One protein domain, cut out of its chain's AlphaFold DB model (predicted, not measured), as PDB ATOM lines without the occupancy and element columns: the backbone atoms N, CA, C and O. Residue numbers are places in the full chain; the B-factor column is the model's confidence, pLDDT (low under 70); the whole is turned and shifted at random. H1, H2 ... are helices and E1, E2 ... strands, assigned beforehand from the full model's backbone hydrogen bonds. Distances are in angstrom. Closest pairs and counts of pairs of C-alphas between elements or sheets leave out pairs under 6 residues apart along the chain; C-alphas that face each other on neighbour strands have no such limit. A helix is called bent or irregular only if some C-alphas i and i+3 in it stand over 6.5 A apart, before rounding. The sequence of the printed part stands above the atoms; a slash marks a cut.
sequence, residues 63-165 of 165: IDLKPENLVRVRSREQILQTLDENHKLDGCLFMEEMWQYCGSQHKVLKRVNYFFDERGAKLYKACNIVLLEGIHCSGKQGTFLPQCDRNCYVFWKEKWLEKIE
ATOM      1  N   ILE A  63     117.302 116.113 136.085       76.00
ATOM      2  CA  ILE A  63     118.307 117.170 136.143       76.00
ATOM      3  C   ILE A  63     119.383 116.612 137.071       76.00
ATOM      4  O   ILE A  63     119.107 116.415 138.250       76.00
ATOM      5  N   ASP A  64     120.584 116.316 136.562       82.56
ATOM      6  CA  ASP A  64     121.687 115.774 137.375       82.56
ATOM      7  C   ASP A  64     122.202 116.833 138.368       82.56
ATOM      8  O   ASP A  64     123.235 117.477 138.174       82.56
ATOM      9  N   LEU A  65     121.412 117.064 139.419       88.31
ATOM     10  CA  LEU A  65     121.706 117.969 140.513       88.31
ATOM     11  C   LEU A  65     122.740 117.311 141.418       88.31
ATOM     12  O   LEU A  65     122.504 116.251 142.012       88.31
ATOM     13  N   LYS A  66     123.890 117.971 141.527       90.25
ATOM     14  CA  LYS A  66     124.984 117.556 142.400       90.25
ATOM     15  C   LYS A  66     124.924 118.329 143.716       90.25
ATOM     16  O   LYS A  66     124.361 119.425 143.745       90.25
ATOM     17  N   PRO A  67     125.498 117.780 144.801       93.19
ATOM     18  CA  PRO A  67     125.744 118.552 146.014       93.19
ATOM     19  C   PRO A  67     126.426 119.891 145.691       93.19
ATOM     20  O   PRO A  67     127.180 119.977 144.721       93.19
ATOM     21  N   GLU A  68     126.133 120.918 146.485       93.38
ATOM     22  CA  GLU A  68     126.578 122.310 146.327       93.38
ATOM     23  C   GLU A  68     126.000 123.077 145.123       93.38
ATOM     24  O   GLU A  68     126.253 124.274 144.995       93.38
ATOM     25  N   ASN A  69     125.203 122.454 144.243       94.31
ATOM     26  CA  ASN A  69     124.539 123.190 143.156       94.31
ATOM     27  C   ASN A  69     123.489 124.156 143.713       94.31
ATOM     28  O   ASN A  69     122.728 123.803 144.622       94.31
ATOM     29  N   LEU A  70     123.430 125.354 143.129       95.88
ATOM     30  CA  LEU A  70     122.442 126.361 143.488       95.88
ATOM     31  C   LEU A  70     121.174 126.147 142.661       95.88
ATOM     32  O   LEU A  70     121.190 126.146 141.426       95.88
ATOM     33  N   VAL A  71     120.058 125.966 143.359       96.62
ATOM     34  CA  VAL A  71     118.761 125.683 142.749       96.62
ATOM     35  C   VAL A  71     117.707 126.667 143.225       96.62
ATOM     36  O   VAL A  71     117.742 127.149 144.356       96.62
ATOM     37  N   ARG A  72     116.740 126.953 142.359       97.12
ATOM     38  CA  ARG A  72     115.519 127.680 142.700       97.12
ATOM     39  C   ARG A  72     114.362 126.700 142.768       97.12
ATOM     40  O   ARG A  72     114.194 125.880 141.869       97.12
ATOM     41  N   VAL A  73     113.544 126.805 143.807       97.31
ATOM     42  CA  VAL A  73     112.262 126.097 143.845       97.31
ATOM     43  C   VAL A  73     111.319 126.757 142.843       97.31
ATOM     44  O   VAL A  73     111.171 127.980 142.843       97.31
ATOM     45  N   ARG A  74     110.681 125.952 141.994       97.31
ATOM     46  CA  ARG A  74     109.720 126.411 140.983       97.31
ATOM     47  C   ARG A  74     108.567 127.212 141.585       97.31
ATOM     48  O   ARG A  74     108.320 127.181 142.794       97.31
ATOM     49  N   SER A  75     107.857 127.946 140.730       97.25
ATOM     50  CA  SER A  75     106.671 128.688 141.156       97.25
ATOM     51  C   SER A  75     105.560 127.739 141.609       97.25
ATOM     52  O   SER A  75     105.530 126.554 141.255       97.25
ATOM     53  N   ARG A  76     104.609 128.274 142.380       96.44
ATOM     54  CA  ARG A  76     103.459 127.509 142.869       96.44
ATOM     55  C   ARG A  76     102.675 126.884 141.715       96.44
ATOM     56  O   ARG A  76     102.331 125.709 141.779       96.44
ATOM     57  N   GLU A  77     102.434 127.647 140.653       96.31
ATOM     58  CA  GLU A  77     101.662 127.222 139.484       96.31
ATOM     59  C   GLU A  77     102.365 126.086 138.739       96.31
ATOM     60  O   GLU A  77     101.733 125.093 138.384       96.31
ATOM     61  N   GLN A  78     103.684 126.202 138.550       95.56
ATOM     62  CA  GLN A  78     104.489 125.166 137.905       95.56
ATOM     63  C   GLN A  78     104.490 123.869 138.716       95.56
ATOM     64  O   GLN A  78     104.370 122.791 138.140       95.56
ATOM     65  N   ILE A  79     104.619 123.953 140.045       96.62
ATOM     66  CA  ILE A  79     104.603 122.771 140.914       96.62
ATOM     67  C   ILE A  79     103.218 122.130 140.908       96.62
ATOM     68  O   ILE A  79     103.140 120.922 140.707       96.62
ATOM     69  N   LEU A  80     102.138 122.909 141.041       95.69
ATOM     70  CA  LEU A  80     100.762 122.397 141.011       95.69
ATOM     71  C   LEU A  80     100.466 121.589 139.744       95.69
ATOM     72  O   LEU A  80      99.858 120.531 139.833       95.69
ATOM     73  N   GLN A  81     100.968 122.026 138.586       95.69
ATOM     74  CA  GLN A  81     100.828 121.283 137.327       95.69
ATOM     75  C   GLN A  81     101.536 119.918 137.331       95.69
ATOM     76  O   GLN A  81     101.250 119.071 136.488       95.69
ATOM     77  N   THR A  82     102.491 119.699 138.240       94.88
ATOM     78  CA  THR A  82     103.186 118.412 138.378       94.88
ATOM     79  C   THR A  82     102.530 117.462 139.370       94.88
ATOM     80  O   THR A  82     102.890 116.287 139.368       94.88
ATOM     81  N   LEU A  83     101.632 117.947 140.227       96.31
ATOM     82  CA  LEU A  83     101.049 117.149 141.298       96.31
ATOM     83  C   LEU A  83      99.781 116.430 140.835       96.31
ATOM     84  O   LEU A  83      99.032 116.926 139.996       96.31
ATOM     85  N   ASP A  84      99.544 115.258 141.413       95.31
ATOM     86  CA  ASP A  84      98.276 114.544 141.311       95.31
ATOM     87  C   ASP A  84      97.224 115.090 142.300       95.31
ATOM     88  O   ASP A  84      97.482 115.999 143.094       95.31
ATOM     89  N   GLU A  85      96.028 114.498 142.279       94.12
ATOM     90  CA  GLU A  85      94.900 114.855 143.156       94.12
ATOM     91  C   GLU A  85      95.221 114.733 144.659       94.12
ATOM     92  O   GLU A  85      94.549 115.337 145.491       94.12
ATOM     93  N   ASN A  86      96.262 113.974 145.021       92.81
ATOM     94  CA  ASN A  86      96.719 113.778 146.395       92.81
ATOM     95  C   ASN A  86      97.940 114.645 146.745       92.81
ATOM     96  O   ASN A  86      98.609 114.373 147.746       92.81
ATOM     97  N   HIS A  87      98.252 115.655 145.926       94.19
ATOM     98  CA  HIS A  87      99.445 116.496 146.033       94.19
ATOM     99  C   HIS A  87     100.764 115.713 145.954       94.19
ATOM    100  O   HIS A  87     101.747 116.066 146.610       94.19
ATOM    101  N   LYS A  88     100.817 114.632 145.170       95.50
ATOM    102  CA  LYS A  88     102.021 113.809 145.000       95.50
ATOM    103  C   LYS A  88     102.572 113.884 143.581       95.50
ATOM    104  O   LYS A  88     101.840 114.054 142.614       95.50
ATOM    105  N   LEU A  89     103.882 113.688 143.465       94.25
ATOM    106  CA  LEU A  89     104.577 113.424 142.205       94.25
ATOM    107  C   LEU A  89     105.397 112.139 142.354       94.25
ATOM    108  O   LEU A  89     106.287 112.067 143.203       94.25
ATOM    109  N   ASP A  90     105.114 111.130 141.530       89.69
ATOM    110  CA  ASP A  90     105.730 109.793 141.598       89.69
ATOM    111  C   ASP A  90     105.702 109.194 143.022       89.69
ATOM    112  O   ASP A  90     106.686 108.633 143.506       89.69
ATOM    113  N   GLY A  91     104.595 109.394 143.744       89.62
ATOM    114  CA  GLY A  91     104.433 108.941 145.129       89.62
ATOM    115  C   GLY A  91     105.107 109.812 146.200       89.62
ATOM    116  O   GLY A  91     104.899 109.560 147.386       89.62
ATOM    117  N   CYS A  92     105.859 110.853 145.826       93.31
ATOM    118  CA  CYS A  92     106.427 111.822 146.765       93.31
ATOM    119  C   CYS A  92     105.422 112.945 147.048       93.31
ATOM    120  O   CYS A  92     105.044 113.670 146.132       93.31
ATOM    121  N   LEU A  93     105.006 113.091 148.308       93.75
ATOM    122  CA  LEU A  93     104.065 114.127 148.741       93.75
ATOM    123  C   LEU A  93     104.730 115.506 148.763       93.75
ATOM    124  O   LEU A  93     105.796 115.668 149.353       93.75
ATOM    125  N   PHE A  94     104.058 116.490 148.177       95.38
ATOM    126  CA  PHE A  94     104.368 117.901 148.352       95.38
ATOM    127  C   PHE A  94     103.569 118.431 149.548       95.38
ATOM    128  O   PHE A  94     102.343 118.529 149.500       95.38
ATOM    129  N   MET A  95     104.253 118.693 150.661       92.19
ATOM    130  CA  MET A  95     103.611 119.106 151.913       92.19
ATOM    131  C   MET A  95     103.205 120.582 151.875       92.19
ATOM    132  O   MET A  95     103.853 121.389 151.216       92.19
ATOM    133  N   GLU A  96     102.195 120.959 152.661       91.38
ATOM    134  CA  GLU A  96     101.716 122.350 152.733       91.38
ATOM    135  C   GLU A  96     102.830 123.336 153.133       91.38
ATOM    136  O   GLU A  96     102.972 124.410 152.555       91.38
ATOM    137  N   GLU A  97     103.701 122.938 154.065       92.00
ATOM    138  CA  GLU A  97     104.851 123.747 154.492       92.00
ATOM    139  C   GLU A  97     105.853 124.009 153.360       92.00
ATOM    140  O   GLU A  97     106.650 124.937 153.459       92.00
ATOM    141  N   MET A  98     105.846 123.218 152.284       95.00
ATOM    142  CA  MET A  98     106.789 123.390 151.179       95.00
ATOM    143  C   MET A  98     106.442 124.598 150.305       95.00
ATOM    144  O   MET A  98     107.343 125.174 149.694       95.00
ATOM    145  N   TRP A  99     105.175 125.030 150.283       95.50
ATOM    146  CA  TRP A  99     104.726 126.164 149.465       95.50
ATOM    147  C   TRP A  99     105.420 127.480 149.821       95.50
ATOM    148  O   TRP A  99     105.614 128.320 148.945       95.50
ATOM    149  N   GLN A 100     105.839 127.653 151.079       94.88
ATOM    150  CA  GLN A 100     106.542 128.863 151.523       94.88
ATOM    151  C   GLN A 100     107.911 129.039 150.845       94.88
ATOM    152  O   GLN A 100     108.434 130.147 150.795       94.88
ATOM    153  N   TYR A 101     108.488 127.954 150.320       96.31
ATOM    154  CA  TYR A 101     109.789 127.977 149.658       96.31
ATOM    155  C   TYR A 101     109.687 128.188 148.143       96.31
ATOM    156  O   TYR A 101     110.724 128.312 147.492       96.31
ATOM    157  N   CYS A 102     108.490 128.257 147.552       96.88
ATOM    158  CA  CYS A 102     108.345 128.516 146.118       96.88
ATOM    159  C   CYS A 102     109.033 129.832 145.717       96.88
ATOM    160  O   CYS A 102     108.837 130.869 146.346       96.88
ATOM    161  N   GLY A 103     109.859 129.790 144.669       95.50
ATOM    162  CA  GLY A 103     110.655 130.928 144.196       95.50
ATOM    163  C   GLY A 103     111.939 131.215 144.987       95.50
ATOM    164  O   GLY A 103     112.773 131.990 144.515       95.50
ATOM    165  N   SER A 104     112.146 130.584 146.147       96.25
ATOM    166  CA  SER A 104     113.368 130.763 146.942       96.25
ATOM    167  C   SER A 104     114.544 129.947 146.391       96.25
ATOM    168  O   SER A 104     114.361 128.964 145.665       96.25
ATOM    169  N   GLN A 105     115.762 130.391 146.701       96.69
ATOM    170  CA  GLN A 105     117.005 129.766 146.254       96.69
ATOM    171  C   GLN A 105     117.662 129.015 147.404       96.69
ATOM    172  O   GLN A 105     117.762 129.545 148.508       96.69
ATOM    173  N   HIS A 106     118.136 127.806 147.122       96.69
ATOM    174  CA  HIS A 106     118.768 126.927 148.098       96.69
ATOM    175  C   HIS A 106     119.917 126.164 147.462       96.69
ATOM    176  O   HIS A 106     119.949 125.953 146.248       96.69
ATOM    177  N   LYS A 107     120.850 125.708 148.293       96.94
ATOM    178  CA  LYS A 107     121.885 124.772 147.867       96.94
ATOM    179  C   LYS A 107     121.409 123.339 148.029       96.94
ATOM    180  O   LYS A 107     120.728 122.991 148.997       96.94
ATOM    181  N   VAL A 108     121.796 122.494 147.081       96.56
ATOM    182  CA  VAL A 108     121.608 121.049 147.194       96.56
ATOM    183  C   VAL A 108     122.591 120.512 148.227       96.56
ATOM    184  O   VAL A 108     123.795 120.511 147.999       96.56
ATOM    185  N   LEU A 109     122.074 119.996 149.338       96.31
ATOM    186  CA  LEU A 109     122.885 119.354 150.369       96.31
ATOM    187  C   LEU A 109     123.360 117.973 149.899       96.31
ATOM    188  O   LEU A 109     124.532 117.620 149.999       96.31
ATOM    189  N   LYS A 110     122.423 117.147 149.421       94.50
ATOM    190  CA  LYS A 110     122.703 115.751 149.071       94.50
ATOM    191  C   LYS A 110     121.638 115.164 148.152       94.50
ATOM    192  O   LYS A 110     120.449 115.408 148.330       94.50
ATOM    193  N   ARG A 111     122.058 114.284 147.239       94.75
ATOM    194  CA  ARG A 111     121.160 113.399 146.479       94.75
ATOM    195  C   ARG A 111     120.769 112.165 147.298       94.75
ATOM    196  O   ARG A 111     121.631 111.474 147.850       94.75
ATOM    197  N   VAL A 112     119.476 111.858 147.352       94.50
ATOM    198  CA  VAL A 112     118.948 110.681 148.052       94.50
ATOM    199  C   VAL A 112     118.766 109.545 147.053       94.50
ATOM    200  O   VAL A 112     117.908 109.607 146.180       94.50
ATOM    201  N   ASN A 113     119.564 108.489 147.204       93.00
ATOM    202  CA  ASN A 113     119.430 107.267 146.399       93.00
ATOM    203  C   ASN A 113     118.572 106.209 147.100       93.00
ATOM    204  O   ASN A 113     117.873 105.434 146.452       93.00
ATOM    205  N   TYR A 114     118.627 106.182 148.431       94.38
ATOM    206  CA  TYR A 114     117.880 105.257 149.270       94.38
ATOM    207  C   TYR A 114     117.455 105.961 150.552       94.38
ATOM    208  O   TYR A 114     118.200 106.793 151.074       94.38
ATOM    209  N   PHE A 115     116.285 105.603 151.066       93.75
ATOM    210  CA  PHE A 115     115.827 106.019 152.388       93.75
ATOM    211  C   PHE A 115     115.135 104.853 153.087       93.75
ATOM    212  O   PHE A 115     114.584 103.957 152.441       93.75
ATOM    213  N   PHE A 116     115.202 104.850 154.412       93.31
ATOM    214  CA  PHE A 116     114.543 103.853 155.237       93.31
ATOM    215  C   PHE A 116     113.209 104.413 155.723       93.31
ATOM    216  O   PHE A 116     113.171 105.468 156.349       93.31
ATOM    217  N   ASP A 117     112.121 103.718 155.411       91.81
ATOM    218  CA  ASP A 117     110.812 104.000 155.984       91.81
ATOM    219  C   ASP A 117     110.688 103.253 157.310       91.81
ATOM    220  O   ASP A 117     110.595 102.023 157.344       91.81
ATOM    221  N   GLU A 118     110.681 104.009 158.403       88.94
ATOM    222  CA  GLU A 118     110.549 103.475 159.756       88.94
ATOM    223  C   GLU A 118     109.199 102.799 159.987       88.94
ATOM    224  O   GLU A 118     109.130 101.799 160.700       88.94
ATOM    225  N   ARG A 119     108.120 103.305 159.371       86.56
ATOM    226  CA  ARG A 119     106.774 102.757 159.579       86.56
ATOM    227  C   ARG A 119     106.644 101.376 158.949       86.56
ATOM    228  O   ARG A 119     106.055 100.480 159.547       86.56
ATOM    229  N   GLY A 120     107.171 101.218 157.737       90.62
ATOM    230  CA  GLY A 120     107.198  99.948 157.017       90.62
ATOM    231  C   GLY A 120     108.399  99.058 157.342       90.62
ATOM    232  O   GLY A 120     108.459  97.946 156.819       90.62
ATOM    233  N   ALA A 121     109.356  99.540 158.146       93.38
ATOM    234  CA  ALA A 121     110.653  98.909 158.406       93.38
ATOM    235  C   ALA A 121     111.350  98.426 157.118       93.38
ATOM    236  O   ALA A 121     111.851  97.301 157.035       93.38
ATOM    237  N   LYS A 122     111.342  99.267 156.076       94.94
ATOM    238  CA  LYS A 122     111.778  98.890 154.726       94.94
ATOM    239  C   LYS A 122     112.645  99.964 154.083       94.94
ATOM    240  O   LYS A 122     112.364 101.154 154.175       94.94
ATOM    241  N   LEU A 123     113.680  99.523 153.372       94.38
ATOM    242  CA  LEU A 123     114.513 100.387 152.543       94.38
ATOM    243  C   LEU A 123     113.869 100.582 151.164       94.38
ATOM    244  O   LEU A 123     113.564  99.609 150.469       94.38
ATOM    245  N   TYR A 124     113.707 101.835 150.756       92.25
ATOM    246  CA  TYR A 124     113.200 102.220 149.445       92.25
ATOM    247  C   TYR A 124     114.302 102.855 148.608       92.25
ATOM    248  O   TYR A 124     115.150 103.586 149.120       92.25
ATOM    249  N   LYS A 125     114.270 102.586 147.301       92.38
ATOM    250  CA  LYS A 125     115.078 103.309 146.321       92.38
ATOM    251  C   LYS A 125     114.366 104.616 145.984       92.38
ATOM    252  O   LYS A 125     113.205 104.599 145.584       92.38
ATOM    253  N   ALA A 126     115.066 105.726 146.153       91.62
ATOM    254  CA  ALA A 126     114.600 107.047 145.771       91.62
ATOM    255  C   ALA A 126     115.057 107.371 144.344       91.62
ATOM    256  O   ALA A 126     116.192 107.087 143.960       91.62
ATOM    257  N   CYS A 127     114.165 107.985 143.567       90.62
ATOM    258  CA  CYS A 127     114.433 108.404 142.194       90.62
ATOM    259  C   CYS A 127     114.241 109.916 142.070       90.62
ATOM    260  O   CYS A 127     113.131 110.424 142.270       90.62
ATOM    261  N   ASN A 128     115.318 110.608 141.694       93.00
ATOM    262  CA  ASN A 128     115.351 112.053 141.441       93.00
ATOM    263  C   ASN A 128     114.908 112.868 142.663       93.00
ATOM    264  O   ASN A 128     114.093 113.782 142.546       93.00
ATOM    265  N   ILE A 129     115.394 112.474 143.845       95.12
ATOM    266  CA  ILE A 129     115.147 113.159 145.115       95.12
ATOM    267  C   ILE A 129     116.455 113.759 145.617       95.12
ATOM    268  O   ILE A 129     117.493 113.090 145.669       95.12
ATOM    269  N   VAL A 130     116.384 115.014 146.038       96.25
ATOM    270  CA  VAL A 130     117.472 115.745 146.681       96.25
ATOM    271  C   VAL A 130     117.006 116.334 148.010       96.25
ATOM    272  O   VAL A 130     115.811 116.520 148.249       96.25
ATOM    273  N   LEU A 131     117.968 116.605 148.884       96.81
ATOM    274  CA  LEU A 131     117.792 117.382 150.105       96.81
ATOM    275  C   LEU A 131     118.375 118.771 149.879       96.81
ATOM    276  O   LEU A 131     119.447 118.899 149.282       96.81
ATOM    277  N   LEU A 132     117.684 119.786 150.382       97.00
ATOM    278  CA  LEU A 132     118.149 121.168 150.360       97.00
ATOM    279  C   LEU A 132     118.737 121.544 151.722       97.00
ATOM    280  O   LEU A 132     118.294 121.050 152.762       97.00
ATOM    281  N   GLU A 133     119.759 122.389 151.705       96.44
ATOM    282  CA  GLU A 133     120.428 122.862 152.913       96.44
ATOM    283  C   GLU A 133     119.493 123.747 153.753       96.44
ATOM    284  O   GLU A 133     118.798 124.610 153.225       96.44
ATOM    285  N   GLY A 134     119.449 123.519 155.070       93.56
ATOM    286  CA  GLY A 134     118.682 124.343 156.012       93.56
ATOM    287  C   GLY A 134     117.155 124.185 155.967       93.56
ATOM    288  O   GLY A 134     116.470 124.821 156.766       93.56
ATOM    289  N   ILE A 135     116.607 123.335 155.091       95.12
ATOM    290  CA  ILE A 135     115.160 123.100 155.003       95.12
ATOM    291  C   ILE A 135     114.769 121.834 155.761       95.12
ATOM    292  O   ILE A 135     115.058 120.707 155.341       95.12
ATOM    293  N   HIS A 136     114.016 122.034 156.838       93.56
ATOM    294  CA  HIS A 136     113.507 120.973 157.695       93.56
ATOM    295  C   HIS A 136     111.988 121.060 157.849       93.56
ATOM    296  O   HIS A 136     111.396 122.135 157.745       93.56
ATOM    297  N   CYS A 137     111.357 119.914 158.097       91.00
ATOM    298  CA  CYS A 137     109.949 119.844 158.459       91.00
ATOM    299  C   CYS A 137     109.756 120.406 159.869       91.00
ATOM    300  O   CYS A 137     110.461 120.004 160.798       91.00
ATOM    301  N   SER A 138     108.764 121.285 160.039       89.81
ATOM    302  CA  SER A 138     108.492 121.897 161.344       89.81
ATOM    303  C   SER A 138     107.899 120.911 162.358       89.81
ATOM    304  O   SER A 138     107.841 121.198 163.550       89.81
ATOM    305  N   GLY A 139     107.418 119.760 161.873       88.12
ATOM    306  CA  GLY A 139     106.749 118.739 162.671       88.12
ATOM    307  C   GLY A 139     105.311 119.089 163.066       88.12
ATOM    308  O   GLY A 139     104.624 118.255 163.669       88.12
ATOM    309  N   LYS A 140     104.827 120.280 162.690       84.50
ATOM    310  CA  LYS A 140     103.439 120.704 162.872       84.50
ATOM    311  C   LYS A 140     102.563 120.012 161.836       84.50
ATOM    312  O   LYS A 140     102.650 120.261 160.642       84.50
ATOM    313  N   GLN A 141     101.699 119.128 162.310       74.50
ATOM    314  CA  GLN A 141     100.760 118.391 161.473       74.50
ATOM    315  C   GLN A 141      99.346 118.698 161.954       74.50
ATOM    316  O   GLN A 141      99.093 118.708 163.156       74.50
ATOM    317  N   GLY A 142      98.417 118.943 161.027       70.62
ATOM    318  CA  GLY A 142      97.033 119.277 161.386       70.62
ATOM    319  C   GLY A 142      96.252 118.110 162.002       70.62
ATOM    320  O   GLY A 142      95.265 118.325 162.695       70.62
ATOM    321  N   THR A 143      96.688 116.874 161.760       69.25
ATOM    322  CA  THR A 143      95.946 115.650 162.094       69.25
ATOM    323  C   THR A 143      96.438 114.922 163.340       69.25
ATOM    324  O   THR A 143      95.758 114.001 163.786       69.25
ATOM    325  N   PHE A 144      97.591 115.290 163.910       64.12
ATOM    326  CA  PHE A 144      98.181 114.545 165.022       64.12
ATOM    327  C   PHE A 144      98.709 115.474 166.118       64.12
ATOM    328  O   PHE A 144      99.501 116.377 165.859       64.12
ATOM    329  N   LEU A 145      98.266 115.220 167.351       74.38
ATOM    330  CA  LEU A 145      98.828 115.784 168.574       74.38
ATOM    331  C   LEU A 145      99.406 114.617 169.387       74.38
ATOM    332  O   LEU A 145      98.683 113.643 169.607       74.38
ATOM    333  N   PRO A 146     100.673 114.686 169.835       80.50
ATOM    334  CA  PRO A 146     101.568 115.853 169.862       80.50
ATOM    335  C   PRO A 146     102.285 116.159 168.530       80.50
ATOM    336  O   PRO A 146     102.337 115.324 167.629       80.50
ATOM    337  N   GLN A 147     102.849 117.371 168.419       83.31
ATOM    338  CA  GLN A 147     103.709 117.763 167.292       83.31
ATOM    339  C   GLN A 147     104.961 116.874 167.233       83.31
ATOM    340  O   GLN A 147     105.464 116.427 168.262       83.31
ATOM    341  N   CYS A 148     105.458 116.621 166.023       86.69
ATOM    342  CA  CYS A 148     106.658 115.820 165.798       86.69
ATOM    343  C   CYS A 148     107.923 116.650 166.087       86.69
ATOM    344  O   CYS A 148     108.022 117.788 165.648       86.69
ATOM    345  N   ASP A 149     108.906 116.077 166.778       88.25
ATOM    346  CA  ASP A 149     110.168 116.724 167.179       88.25
ATOM    347  C   ASP A 149     111.387 116.248 166.367       88.25
ATOM    348  O   ASP A 149     112.525 116.626 166.640       88.25
ATOM    349  N   ARG A 150     111.163 115.437 165.328       88.19
ATOM    350  CA  ARG A 150     112.240 114.781 164.567       88.19
ATOM    351  C   ARG A 150     113.063 115.716 163.677       88.19
ATOM    352  O   ARG A 150     114.145 115.324 163.252       88.19
ATOM    353  N   ASN A 151     112.555 116.910 163.356       90.56
ATOM    354  CA  ASN A 151     113.228 117.910 162.510       90.56
ATOM    355  C   ASN A 151     113.804 117.335 161.190       90.56
ATOM    356  O   ASN A 151     114.928 117.636 160.774       90.56
ATOM    357  N   CYS A 152     113.046 116.443 160.545       91.94
ATOM    358  CA  CYS A 152     113.489 115.719 159.356       91.94
ATOM    359  C   CYS A 152     113.759 116.664 158.179       91.94
ATOM    360  O   CYS A 152     113.031 117.636 157.979       91.94
ATOM    361  N   TYR A 153     114.739 116.330 157.337       94.94
ATOM    362  CA  TYR A 153     114.879 116.980 156.034       94.94
ATOM    363  C   TYR A 153     113.669 116.698 155.144       94.94
ATOM    364  O   TYR A 153     113.119 115.593 155.141       94.94
ATOM    365  N   VAL A 154     113.293 117.693 154.347       95.06
ATOM    366  CA  VAL A 154     112.225 117.565 153.356       95.06
ATOM    367  C   VAL A 154     112.775 116.957 152.065       95.06
ATOM    368  O   VAL A 154     113.859 117.324 151.608       95.06
ATOM    369  N   PHE A 155     112.027 116.032 151.463       96.19
ATOM    370  CA  PHE A 155     112.369 115.455 150.164       96.19
ATOM    371  C   PHE A 155     111.903 116.358 149.027       96.19
ATOM    372  O   PHE A 155     110.719 116.663 148.908       96.19
ATOM    373  N   TRP A 156     112.838 116.730 148.156       96.62
ATOM    374  CA  TRP A 156     112.566 117.547 146.983       96.62
ATOM    375  C   TRP A 156     112.765 116.727 145.718       96.62
ATOM    376  O   TRP A 156     113.856 116.213 145.472       96.62
ATOM    377  N   LYS A 157     111.724 116.607 144.893       95.88
ATOM    378  CA  LYS A 157     111.865 116.050 143.545       95.88
ATOM    379  C   LYS A 157     112.601 117.060 142.672       95.88
ATOM    380  O   LYS A 157     112.264 118.240 142.673       95.88
ATOM    381  N   GLU A 158     113.543 116.594 141.859       94.88
ATOM    382  CA  GLU A 158     114.287 117.453 140.922       94.88
ATOM    383  C   GLU A 158     113.362 118.239 139.980       94.88
ATOM    384  O   GLU A 158     113.660 119.366 139.613       94.88
ATOM    385  N   LYS A 159     112.191 117.685 139.638       95.12
ATOM    386  CA  LYS A 159     111.179 118.355 138.808       95.12
ATOM    387  C   LYS A 159     110.536 119.575 139.489       95.12
ATOM    388  O   LYS A 159     109.858 120.343 138.820       95.12
ATOM    389  N   TRP A 160     110.716 119.779 140.788       96.31
ATOM    390  CA  TRP A 160     110.273 121.001 141.472       96.31
ATOM    391  C   TRP A 160     111.368 122.060 141.547       96.31
ATOM    392  O   TRP A 160     111.131 123.143 142.074       96.31
ATOM    393  N   LEU A 161     112.557 121.754 141.032       95.94
ATOM    394  CA  LEU A 161     113.739 122.587 141.140       95.94
ATOM    395  C   LEU A 161     114.215 123.008 139.751       95.94
ATOM    396  O   LEU A 161     114.093 122.281 138.763       95.94
ATOM    397  N   GLU A 162     114.786 124.199 139.693       94.75
ATOM    398  CA  GLU A 162     115.463 124.737 138.525       94.75
ATOM    399  C   GLU A 162     116.909 125.012 138.898       94.75
ATOM    400  O   GLU A 162     117.189 125.703 139.879       94.75
ATOM    401  N   LYS A 163     117.835 124.442 138.129       93.56
ATOM    402  CA  LYS A 163     119.256 124.713 138.304       93.56
ATOM    403  C   LYS A 163     119.553 126.132 137.826       93.56
ATOM    404  O   LYS A 163     119.177 126.483 136.710       93.56
ATOM    405  N   ILE A 164     120.208 126.919 138.673       91.12
ATOM    406  CA  ILE A 164     120.606 128.294 138.350       91.12
ATOM    407  C   ILE A 164     122.078 128.319 137.927       91.12
ATOM    408  O   ILE A 164     122.406 128.977 136.944       91.12
ATOM    409  N   GLU A 165     122.928 127.565 138.635       73.75
ATOM    410  CA  GLU A 165     124.383 127.464 138.429       73.75
ATOM    411  C   GLU A 165     124.876 126.020 138.607       73.75
ATOM    412  O   GLU A 165     124.433 125.335 139.563       73.75
TER     413      GLU A 165
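This is residues 63 to 165 of the 165 residues of an uncharacterized protein of uncultured archaeon (UniProt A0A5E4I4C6). A strongly twisted four-stranded sheet is curled like part of a barrel, its long bent hairpin E2 and E3 ending in a tip, residues 117 to 122, that sticks out. Two short helices, H1 and H2, sit near the E1 end, and the long unnamed link 133 to 160 loops out and folds back to pair briefly with E3. The printed part has 103 residues, under half in named elements, with order E1 H1 H2 E2 E3 E4; the sheet, E3 E2 E1 E4, is antiparallel and the class mixed. It is compact, radius of gyration of the C-alphas 13.7 A, spanning 40 by 28 by 26 A.

Find C-alpha 105 at (117.005, 129.766, 146.254); from there E2, residues 105 to 117, runs 28.2 A. E3, residues 122 to 132, measures 23.6 A. E1, residues 70 to 73, begins at (122.442, 126.361, 143.488) and spans 10.2 A; E4, residues 161 to 163, spans 6.6 A and ends at (119.256, 124.713, 138.304). H1, residues 76 to 80, measures 6.1 A, and H2, residues 96 to 101, 10.3 A.

In the hairpin E2 and E3, look at N 112 and O 129, 2.9 A apart; E2 bends by 79 degrees at residue 113, E3 by 91 degrees at 128. E2 pairs with E1 at N 106 and O 71, 2.9 A, and E1 with E4 at N 72 and O 162, 2.8 A. H2 only grazes the sheet, with residues 98 to 101. H1 is not on it; H1 and H2 are close but not clearly touching, the closest C-alphas, Arg 76 and Trp 99, 6.8 A apart. In H1 every O i to N i+4 pair is within hydrogen-bond range; in H2 0 of 2 are, against 2 of 3 O i to N i+3 pairs.

The C-alphas farthest apart, Leu 145 and Glu 165, stand 41.2 A apart. The printed part has no cut; the links H1 to H2 and E3 to E4 are long. Confidence is under 70 at residues 143 to 144.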